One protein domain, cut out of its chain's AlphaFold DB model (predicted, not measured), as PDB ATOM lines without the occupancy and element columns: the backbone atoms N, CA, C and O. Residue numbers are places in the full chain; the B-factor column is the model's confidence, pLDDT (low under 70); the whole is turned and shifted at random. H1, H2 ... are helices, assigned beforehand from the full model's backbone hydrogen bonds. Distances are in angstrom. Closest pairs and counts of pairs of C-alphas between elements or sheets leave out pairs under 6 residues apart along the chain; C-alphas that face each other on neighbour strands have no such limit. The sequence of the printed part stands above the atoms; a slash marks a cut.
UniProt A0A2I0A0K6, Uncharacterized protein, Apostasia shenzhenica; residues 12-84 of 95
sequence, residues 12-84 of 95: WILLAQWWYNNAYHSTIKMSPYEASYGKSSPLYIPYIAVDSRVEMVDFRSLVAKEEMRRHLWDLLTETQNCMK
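Overview. This is residues 12 to 84 of the 95 residues of an uncharacterized protein of Apostasia shenzhenica (UniProt A0A2I0A0K6). Look for one long helix, H3, along one side of a loose, open frame; short helices H1 and H2 make a corner opposite, and a long link, residues 38 to 58, leads from H2 back to where H3 begins. Residues 50 to 58, and 74 to 84 of H3, stick out. The printed part has 73 residues, with three named helices and no named strand, all helix; it is loose, with a radius of gyration of the C-alphas of 14.7 A, spanning 42 by 30 by 20 A.

Arrangement. Start at H1, residues 12 to 22, which touches H2, residues 32 to 37; their closest C-alphas, of Asn 21 and Pro 32, are 5.0 A apart. Their lines are only just about perpendicular, at 71 degrees. H1 and H3, residues 59 to 84, are close but not clearly touching: their closest C-alphas, of Ala 16 and Leu 72, are 7.9 A apart. They run the same way at a steep tilt of 56 degrees. H2 and H3 are apart. In H1, H2 and H3 every O i to N i+4 pair is within hydrogen-bond range.

Along the chain. Find C-alpha 12 at (241.229, 149.772, 274.165); H1 runs 15.5 A from there. H2 follows, 8.5 A long. H3 runs 37.5 A to C-alpha 84 at (261.165, 131.498, 271.893).

Size, cuts and confidence. The C-alphas farthest apart, of Arg 53 and Lys 84, are 44.9 A apart. The printed part has no cut. The link from H2 to H3 is long. Residues 45 to 61 have pLDDT under 70.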
ATOM      1  N   TRP A  12     240.076 150.334 273.471       79.62
ATOM      2  CA  TRP A  12     241.229 149.772 274.165       79.62
ATOM      3  C   TRP A  12     242.564 150.203 273.561       79.62
ATOM      4  O   TRP A  12     243.589 149.989 274.201       79.62
ATOM      5  N   ILE A  13     242.576 150.854 272.389       83.44
ATOM      6  CA  ILE A  13     243.813 151.272 271.705       83.44
ATOM      7  C   ILE A  13     244.689 152.139 272.606       83.44
ATOM      8  O   ILE A  13     245.878 151.864 272.730       83.44
ATOM      9  N   LEU A  14     244.118 153.150 273.264       83.44
ATOM     10  CA  LEU A  14     244.892 154.037 274.140       83.44
ATOM     11  C   LEU A  14     245.499 153.277 275.326       83.44
ATOM     12  O   LEU A  14     246.638 153.532 275.708       83.44
ATOM     13  N   LEU A  15     244.760 152.311 275.880       81.56
ATOM     14  CA  LEU A  15     245.251 151.475 276.973       81.56
ATOM     15  C   LEU A  15     246.368 150.541 276.492       81.56
ATOM     16  O   LEU A  15     247.410 150.465 277.134       81.56
ATOM     17  N   ALA A  16     246.183 149.876 275.351       83.62
ATOM     18  CA  ALA A  16     247.186 149.002 274.754       83.62
ATOM     19  C   ALA A  16     248.466 149.770 274.384       83.62
ATOM     20  O   ALA A  16     249.565 149.307 274.680       83.62
ATOM     21  N   GLN A  17     248.332 150.966 273.804       87.19
ATOM     22  CA  GLN A  17     249.456 151.845 273.484       87.19
ATOM     23  C   GLN A  17     250.212 152.270 274.746       87.19
ATOM     24  O   GLN A  17     251.441 152.239 274.769       87.19
ATOM     25  N   TRP A  18     249.490 152.632 275.811       85.38
ATOM     26  CA  TRP A  18     250.113 152.953 277.090       85.38
ATOM     27  C   TRP A  18     250.889 151.753 277.647       85.38
ATOM     28  O   TRP A  18     252.056 151.906 277.996       85.38
ATOM     29  N   TRP A  19     250.297 150.554 277.657       83.81
ATOM     30  CA  TRP A  19     250.983 149.336 278.105       83.81
ATOM     31  C   TRP A  19     252.241 149.042 277.291       83.81
ATOM     32  O   TRP A  19     253.294 148.819 277.877       83.81
ATOM     33  N   TYR A  20     252.156 149.102 275.961       86.75
ATOM     34  CA  TYR A  20     253.297 148.868 275.074       86.75
ATOM     35  C   TYR A  20     254.454 149.843 275.339       86.75
ATOM     36  O   TYR A  20     255.610 149.442 275.379       86.75
ATOM     37  N   ASN A  21     254.156 151.123 275.575       90.44
ATOM     38  CA  ASN A  21     255.194 152.122 275.829       90.44
ATOM     39  C   ASN A  21     255.869 151.961 277.200       90.44
ATOM     40  O   ASN A  21     257.033 152.322 277.341       90.44
ATOM     41  N   ASN A  22     255.143 151.464 278.203       87.88
ATOM     42  CA  ASN A  22     255.603 151.398 279.594       87.88
ATOM     43  C   ASN A  22     256.140 150.006 279.990       87.88
ATOM     44  O   ASN A  22     256.838 149.874 280.992       87.88
ATOM     45  N   ALA A  23     255.839 148.955 279.222       86.69
ATOM     46  CA  ALA A  23     256.323 147.603 279.487       86.69
ATOM     47  C   ALA A  23     257.809 147.435 279.129       86.69
ATOM     48  O   ALA A  23     258.325 148.043 278.192       86.69
ATOM     49  N   TYR A  24     258.500 146.559 279.860       86.38
ATOM     50  CA  TYR A  24     259.897 146.224 279.589       86.38
ATOM     51  C   TYR A  24     260.032 145.414 278.297       86.38
ATOM     52  O   TYR A  24     259.391 144.372 278.135       86.38
ATOM     53  N   HIS A  25     260.904 145.859 277.393       87.81
ATOM     54  CA  HIS A  25     261.197 145.166 276.142       87.81
ATOM     55  C   HIS A  25     262.595 144.542 276.193       87.81
ATOM     56  O   HIS A  25     263.599 145.238 276.341       87.81
ATOM     57  N   SER A  26     262.681 143.222 276.012       85.44
ATOM     58  CA  SER A  26     263.942 142.468 276.114       85.44
ATOM     59  C   SER A  26     264.996 142.881 275.080       85.44
ATOM     60  O   SER A  26     266.181 142.884 275.402       85.44
ATOM     61  N   THR A  27     264.581 143.271 273.871       86.25
ATOM     62  CA  THR A  27     265.481 143.683 272.780       86.25
ATOM     63  C   THR A  27     266.273 144.947 273.112       86.25
ATOM     64  O   THR A  27     267.467 145.007 272.843       86.25
ATOM     65  N   ILE A  28     265.619 145.945 273.715       89.19
ATOM     66  CA  ILE A  28     266.240 147.227 274.089       89.19
ATOM     67  C   ILE A  28     266.628 147.288 275.575       89.19
ATOM     68  O   ILE A  28     267.233 148.260 276.012       89.19
ATOM     69  N   LYS A  29     266.297 146.242 276.344       90.12
ATOM     70  CA  LYS A  29     266.543 146.104 277.787       90.12
ATOM     71  C   LYS A  29     266.003 147.260 278.644       90.12
ATOM     72  O   LYS A  29     266.557 147.561 279.697       90.12
ATOM     73  N   MET A  30     264.928 147.902 278.195       90.62
ATOM     74  CA  MET A  30     264.207 148.977 278.890       90.62
ATOM     75  C   MET A  30     262.805 149.132 278.287       90.62
ATOM     76  O   MET A  30     262.472 148.434 277.323       90.62
ATOM     77  N   SER A  31     261.964 150.012 278.831       91.06
ATOM     78  CA  SER A  31     260.700 150.361 278.173       91.06
ATOM     79  C   SER A  31     260.909 151.377 277.036       91.06
ATOM     80  O   SER A  31     261.827 152.199 277.096       91.06
ATOM     81  N   PRO A  32     260.069 151.384 275.984       93.00
ATOM     82  CA  PRO A  32     260.115 152.435 274.964       93.00
ATOM     83  C   PRO A  32     259.957 153.856 275.533       93.00
ATOM     84  O   PRO A  32     260.541 154.803 275.005       93.00
ATOM     85  N   TYR A  33     259.193 154.016 276.619       91.75
ATOM     86  CA  TYR A  33     259.074 155.272 277.359       91.75
ATOM     87  C   TYR A  33     260.419 155.698 277.956       91.75
ATOM     88  O   TYR A  33     260.839 156.839 277.764       91.75
ATOM     89  N   GLU A  34     261.121 154.774 278.613       93.25
ATOM     90  CA  GLU A  34     262.467 155.007 279.145       93.25
ATOM     91  C   GLU A  34     263.445 155.379 278.036       93.25
ATOM     92  O   GLU A  34     264.161 156.369 278.162       93.25
ATOM     93  N   ALA A  35     263.410 154.654 276.917       91.69
ATOM     94  CA  ALA A  35     264.252 154.937 275.760       91.69
ATOM     95  C   ALA A  35     263.982 156.326 275.152       91.69
ATOM     96  O   ALA A  35     264.909 156.981 274.680       91.69
ATOM     97  N   SER A  36     262.727 156.788 275.170       92.38
ATOM     98  CA  SER A  36     262.328 158.060 274.551       92.38
ATOM     99  C   SER A  36     262.542 159.269 275.460       92.38
ATOM    100  O   SER A  36     262.904 160.344 274.985       92.38
ATOM    101  N   TYR A  37     262.291 159.121 276.763       91.88
ATOM    102  CA  TYR A  37     262.262 160.240 277.710       91.88
ATOM    103  C   TYR A  37     263.389 160.208 278.746       91.88
ATOM    104  O   TYR A  37     263.523 161.161 279.514       91.88
ATOM    105  N   GLY A  38     264.176 159.129 278.810       89.69
ATOM    106  CA  GLY A  38     265.246 158.957 279.797       89.69
ATOM    107  C   GLY A  38     264.751 158.889 281.246       89.69
ATOM    108  O   GLY A  38     265.529 159.098 282.173       89.69
ATOM    109  N   LYS A  39     263.453 158.647 281.457       87.69
ATOM    110  CA  LYS A  39     262.812 158.558 282.775       87.69
ATOM    111  C   LYS A  39     262.258 157.163 282.978       87.69
ATOM    112  O   LYS A  39     261.660 156.622 282.052       87.69
ATOM    113  N   SER A  40     262.398 156.635 284.193       84.00
ATOM    114  CA  SER A  40     261.787 155.362 284.574       84.00
ATOM    115  C   SER A  40     260.291 155.373 284.295       84.00
ATOM    116  O   SER A  40     259.605 156.369 284.551       84.00
ATOM    117  N   SER A  41     259.800 154.256 283.769       82.00
ATOM    118  CA  SER A  41     258.386 154.109 283.463       82.00
ATOM    119  C   SER A  41     257.535 154.283 284.731       82.00
ATOM    120  O   SER A  41     257.877 153.703 285.767       82.00
ATOM    121  N   PRO A  42     256.425 155.042 284.698       78.75
ATOM    122  CA  PRO A  42     255.496 155.105 285.821       78.75
ATOM    123  C   PRO A  42     255.012 153.700 286.205       78.75
ATOM    124  O   PRO A  42     254.596 152.915 285.349       78.75
ATOM    125  N   LEU A  43     255.067 153.389 287.505       72.81
ATOM    126  CA  LEU A  43     254.587 152.117 288.040       72.81
ATOM    127  C   LEU A  43     253.078 152.006 287.822       72.81
ATOM    128  O   LEU A  43     252.312 152.898 288.193       72.81
ATOM    129  N   TYR A  44     252.649 150.891 287.238       71.31
ATOM    130  CA  TYR A  44     251.233 150.573 287.154       71.31
ATOM    131  C   TYR A  44     250.704 150.236 288.554       71.31
ATOM    132  O   TYR A  44     251.117 149.243 289.152       71.31
ATOM    133  N   ILE A  45     249.786 151.056 289.070       69.75
ATOM    134  CA  ILE A  45     249.094 150.790 290.335       69.75
ATOM    135  C   ILE A  45     247.779 150.074 289.997       69.75
ATOM    136  O   ILE A  45     246.917 150.679 289.346       69.75
ATOM    137  N   PRO A  46     247.613 148.794 290.380       67.56
ATOM    138  CA  PRO A  46     246.365 148.080 290.161       67.56
ATOM    139  C   PRO A  46     245.234 148.763 290.924       67.56
ATOM    140  O   PRO A  46     245.426 149.291 292.019       67.56
ATOM    141  N   TYR A  47     244.040 148.750 290.338       65.44
ATOM    142  CA  TYR A  47     242.874 149.297 291.012       65.44
ATOM    143  C   TYR A  47     242.530 148.441 292.240       65.44
ATOM    144  O   TYR A  47     242.252 147.248 292.111       65.44
ATOM    145  N   ILE A  48     242.524 149.058 293.424       64.31
ATOM    146  CA  ILE A  48     242.064 148.447 294.674       64.31
ATOM    147  C   ILE A  48     240.722 149.096 295.015       64.31
ATOM    148  O   ILE A  48     240.651 150.297 295.258       64.31
ATOM    149  N   ALA A  49     239.652 148.299 295.038       60.62
ATOM    150  CA  ALA A  49     238.275 148.783 295.185       60.62
ATOM    151  C   ALA A  49     237.983 149.551 296.494       60.62
ATOM    152  O   ALA A  49     236.936 150.176 296.611       60.62
ATOM    153  N   VAL A  50     238.896 149.515 297.467       58.91
ATOM    154  CA  VAL A  50     238.712 150.071 298.816       58.91
ATOM    155  C   VAL A  50     238.950 151.592 298.875       58.91
ATOM    156  O   VAL A  50     238.448 152.240 299.787       58.91
ATOM    157  N   ASP A  51     239.658 152.184 297.903       54.78
ATOM    158  CA  ASP A  51     240.118 153.588 297.975       54.78
ATOM    159  C   ASP A  51     239.270 154.603 297.179       54.78
ATOM    160  O   ASP A  51     239.536 155.807 297.193       54.78
ATOM    161  N   SER A  52     238.217 154.162 296.481       54.06
ATOM    162  CA  SER A  52     237.381 155.075 295.693       54.06
ATOM    163  C   SER A  52     236.265 155.687 296.542       54.06
ATOM    164  O   SER A  52     235.143 155.194 296.574       54.06
ATOM    165  N   ARG A  53     236.534 156.830 297.185       55.50
ATOM    166  CA  ARG A  53     235.482 157.683 297.785       55.50
ATOM    167  C   ARG A  53     234.544 158.325 296.746       55.50
ATOM    168  O   ARG A  53     233.610 159.030 297.118       55.50
ATOM    169  N   VAL A  54     234.789 158.098 295.454       56.81
ATOM    170  CA  VAL A  54     233.950 158.552 294.342       56.81
ATOM    171  C   VAL A  54     233.285 157.321 293.727       56.81
ATOM    172  O   VAL A  54     233.793 156.723 292.780       56.81
ATOM    173  N   GLU A  55     232.127 156.953 294.274       53.38
ATOM    174  CA  GLU A  55     231.246 155.844 293.848       53.38
ATOM    175  C   GLU A  55     230.902 155.832 292.342       53.38
ATOM    176  O   GLU A  55     230.404 154.840 291.819       53.38
ATOM    177  N   MET A  56     231.171 156.920 291.612       51.22
ATOM    178  CA  MET A  56     230.679 157.124 290.249       51.22
ATOM    179  C   MET A  56     231.751 157.108 289.150       51.22
ATOM    180  O   MET A  56     231.405 157.232 287.977       51.22
ATOM    181  N   VAL A  57     233.036 156.890 289.472       54.81
ATOM    182  CA  VAL A  57     234.029 156.492 288.448       54.81
ATOM    183  C   VAL A  57     233.946 154.976 288.266       54.81
ATOM    184  O   VAL A  57     234.831 154.209 288.618       54.81
ATOM    185  N   ASP A  58     232.779 154.586 287.760       57.78
ATOM    186  CA  ASP A  58     232.438 153.381 287.017       57.78
ATOM    187  C   ASP A  58     233.275 152.134 287.366       57.78
ATOM    188  O   ASP A  58     234.162 151.713 286.616       57.78
ATOM    189  N   PHE A  59     232.946 151.504 288.501       59.22
ATOM    190  CA  PHE A  59     233.427 150.172 288.904       59.22
ATOM    191  C   PHE A  59     233.450 149.194 287.717       59.22
ATOM    192  O   PHE A  59     234.421 148.467 287.508       59.22
ATOM    193  N   ARG A  60     232.422 149.249 286.861       61.31
ATOM    194  CA  ARG A  60     232.301 148.429 285.651       61.31
ATOM    195  C   ARG A  60     233.373 148.734 284.596       61.31
ATOM    196  O   ARG A  60     233.871 147.812 283.957       61.31
ATOM    197  N   SER A  61     233.756 149.999 284.424       67.88
ATOM    198  CA  SER A  61     234.825 150.420 283.504       67.88
ATOM    199  C   SER A  61     236.205 149.972 283.986       67.88
ATOM    200  O   SER A  61     237.038 149.542 283.186       67.88
ATOM    201  N   LEU A  62     236.454 150.042 285.296       72.06
ATOM    202  CA  LEU A  62     237.727 149.638 285.895       72.06
ATOM    203  C   LEU A  62     237.899 148.115 285.902       72.06
ATOM    204  O   LEU A  62     238.973 147.631 285.549       72.06
ATOM    205  N   VAL A  63     236.833 147.364 286.189       76.62
ATOM    206  CA  VAL A  63     236.827 145.897 286.062       76.62
ATOM    207  C   VAL A  63     237.070 145.472 284.612       76.62
ATOM    208  O   VAL A  63     237.955 144.661 284.359       76.62
ATOM    209  N   ALA A  64     236.390 146.086 283.638       77.44
ATOM    210  CA  ALA A  64     236.617 145.779 282.224       77.44
ATOM    211  C   ALA A  64     238.062 146.092 281.771       77.44
ATOM    212  O   ALA A  64     238.634 145.367 280.959       77.44
ATOM    213  N   LYS A  65     238.684 147.150 282.313       76.62
ATOM    214  CA  LYS A  65     240.109 147.459 282.085       76.62
ATOM    215  C   LYS A  65     241.036 146.395 282.672       76.62
ATOM    216  O   LYS A  65     242.061 146.090 282.065       76.62
ATOM    217  N   GLU A  66     240.704 145.859 283.841       80.50
ATOM    218  CA  GLU A  66     241.453 144.783 284.494       80.50
ATOM    219  C   GLU A  66     241.381 143.484 283.687       80.50
ATOM    220  O   GLU A  66     242.414 142.884 283.389       80.50
ATOM    221  N   GLU A  67     240.182 143.093 283.262       83.56
ATOM    222  CA  GLU A  67     239.960 141.913 282.420       83.56
ATOM    223  C   GLU A  67     240.701 142.027 281.087       83.56
ATOM    224  O   GLU A  67     241.427 141.110 280.697       83.56
ATOM    225  N   MET A  68     240.592 143.179 280.419       80.38
ATOM    226  CA  MET A  68     241.274 143.399 279.147       80.38
ATOM    227  C   MET A  68     242.796 143.362 279.302       80.38
ATOM    228  O   MET A  68     243.488 142.818 278.445       80.38
ATOM    229  N   ARG A  69     243.338 143.899 280.401       80.62
ATOM    230  CA  ARG A  69     244.774 143.810 280.676       80.62
ATOM    231  C   ARG A  69     245.228 142.365 280.829       80.62
ATOM    232  O   ARG A  69     246.242 142.015 280.237       80.62
ATOM    233  N   ARG A  70     244.503 141.540 281.595       83.00
ATOM    234  CA  ARG A  70     244.832 140.109 281.725       83.00
ATOM    235  C   ARG A  70     244.855 139.442 280.357       83.00
ATOM    236  O   ARG A  70     245.851 138.831 280.006       83.00
ATOM    237  N   HIS A  71     243.829 139.687 279.548       83.00
ATOM    238  CA  HIS A  71     243.756 139.118 278.206       83.00
ATOM    239  C   HIS A  71     244.929 139.546 277.308       83.00
ATOM    240  O   HIS A  71     245.509 138.728 276.601       83.00
ATOM    241  N   LEU A  72     245.315 140.826 277.351       80.69
ATOM    242  CA  LEU A  72     246.490 141.322 276.629       80.69
ATOM    243  C   LEU A  72     247.790 140.693 277.143       80.69
ATOM    244  O   LEU A  72     248.676 140.406 276.341       80.69
ATOM    245  N   TRP A  73     247.908 140.482 278.454       81.00
ATOM    246  CA  TRP A  73     249.075 139.851 279.064       81.00
ATOM    247  C   TRP A  73     249.216 138.386 278.651       81.00
ATOM    248  O   TRP A  73     250.319 137.949 278.321       81.00
ATOM    249  N   ASP A  74     248.108 137.650 278.604       85.00
ATOM    250  CA  ASP A  74     248.087 136.259 278.152       85.00
ATOM    251  C   ASP A  74     248.522 136.171 276.684       85.00
ATOM    252  O   ASP A  74     249.464 135.448 276.363       85.00
ATOM    253  N   LEU A  75     247.950 137.011 275.811       84.44
ATOM    254  CA  LEU A  75     248.340 137.095 274.397       84.44
ATOM    255  C   LEU A  75     249.821 137.461 274.214       84.44
ATOM    256  O   LEU A  75     250.514 136.888 273.370       84.44
ATOM    257  N   LEU A  76     250.332 138.418 274.993       81.44
ATOM    258  CA  LEU A  76     251.744 138.802 274.957       81.44
ATOM    259  C   LEU A  76     252.641 137.635 275.398       81.44
ATOM    260  O   LEU A  76     253.671 137.369 274.787       81.44
ATOM    261  N   THR A  77     252.243 136.921 276.447       81.88
ATOM    262  CA  THR A  77     253.001 135.788 276.984       81.88
ATOM    263  C   THR A  77     253.020 134.625 275.993       81.88
ATOM    264  O   THR A  77     254.077 134.051 275.732       81.88
ATOM    265  N   GLU A  78     251.876 134.306 275.389       84.81
ATOM    266  CA  GLU A  78     251.751 133.290 274.343       84.81
ATOM    267  C   GLU A  78     252.624 133.626 273.133       84.81
ATOM    268  O   GLU A  78     253.439 132.804 272.714       84.81
ATOM    269  N   THR A  79     252.525 134.853 272.612       78.44
ATOM    270  CA  THR A  79     253.343 135.295 271.473       78.44
ATOM    271  C   THR A  79     254.837 135.257 271.791       78.44
ATOM    272  O   THR A  79     255.613 134.739 270.989       78.44
ATOM    273  N   GLN A  80     255.257 135.705 272.980       81.31
ATOM    274  CA  GLN A  80     256.647 135.586 273.430       81.31
ATOM    275  C   GLN A  80     257.112 134.126 273.516       81.31
ATOM    276  O   GLN A  80     258.246 133.820 273.147       81.31
ATOM    277  N   ASN A  81     256.261 133.217 273.991       83.50
ATOM    278  CA  ASN A  81     256.583 131.793 274.057       83.50
ATOM    279  C   ASN A  81     256.717 131.179 272.659       83.50
ATOM    280  O   ASN A  81     257.679 130.452 272.417       83.50
ATOM    281  N   CYS A  82     255.832 131.526 271.719       81.94
ATOM    282  CA  CYS A  82     255.969 131.123 270.320       81.94
ATOM    283  C   CYS A  82     257.280 131.632 269.710       81.94
ATOM    284  O   CYS A  82     257.997 130.858 269.083       81.94
ATOM    285  N   MET A  83     257.639 132.900 269.944       77.50
ATOM    286  CA  MET A  83     258.901 133.468 269.455       77.50
ATOM    287  C   MET A  83     260.130 132.746 270.022       77.50
ATOM    288  O   MET A  83     261.103 132.551 269.301       77.50
ATOM    289  N   LYS A  84     260.093 132.313 271.291       77.94
ATOM    290  CA  LYS A  84     261.165 131.498 271.893       77.94
ATOM    291  C   LYS A  84     261.246 130.099 271.282       77.94
ATOM    292  O   LYS A  84     262.343 129.609 271.069       77.94
TER     293      LYS A  84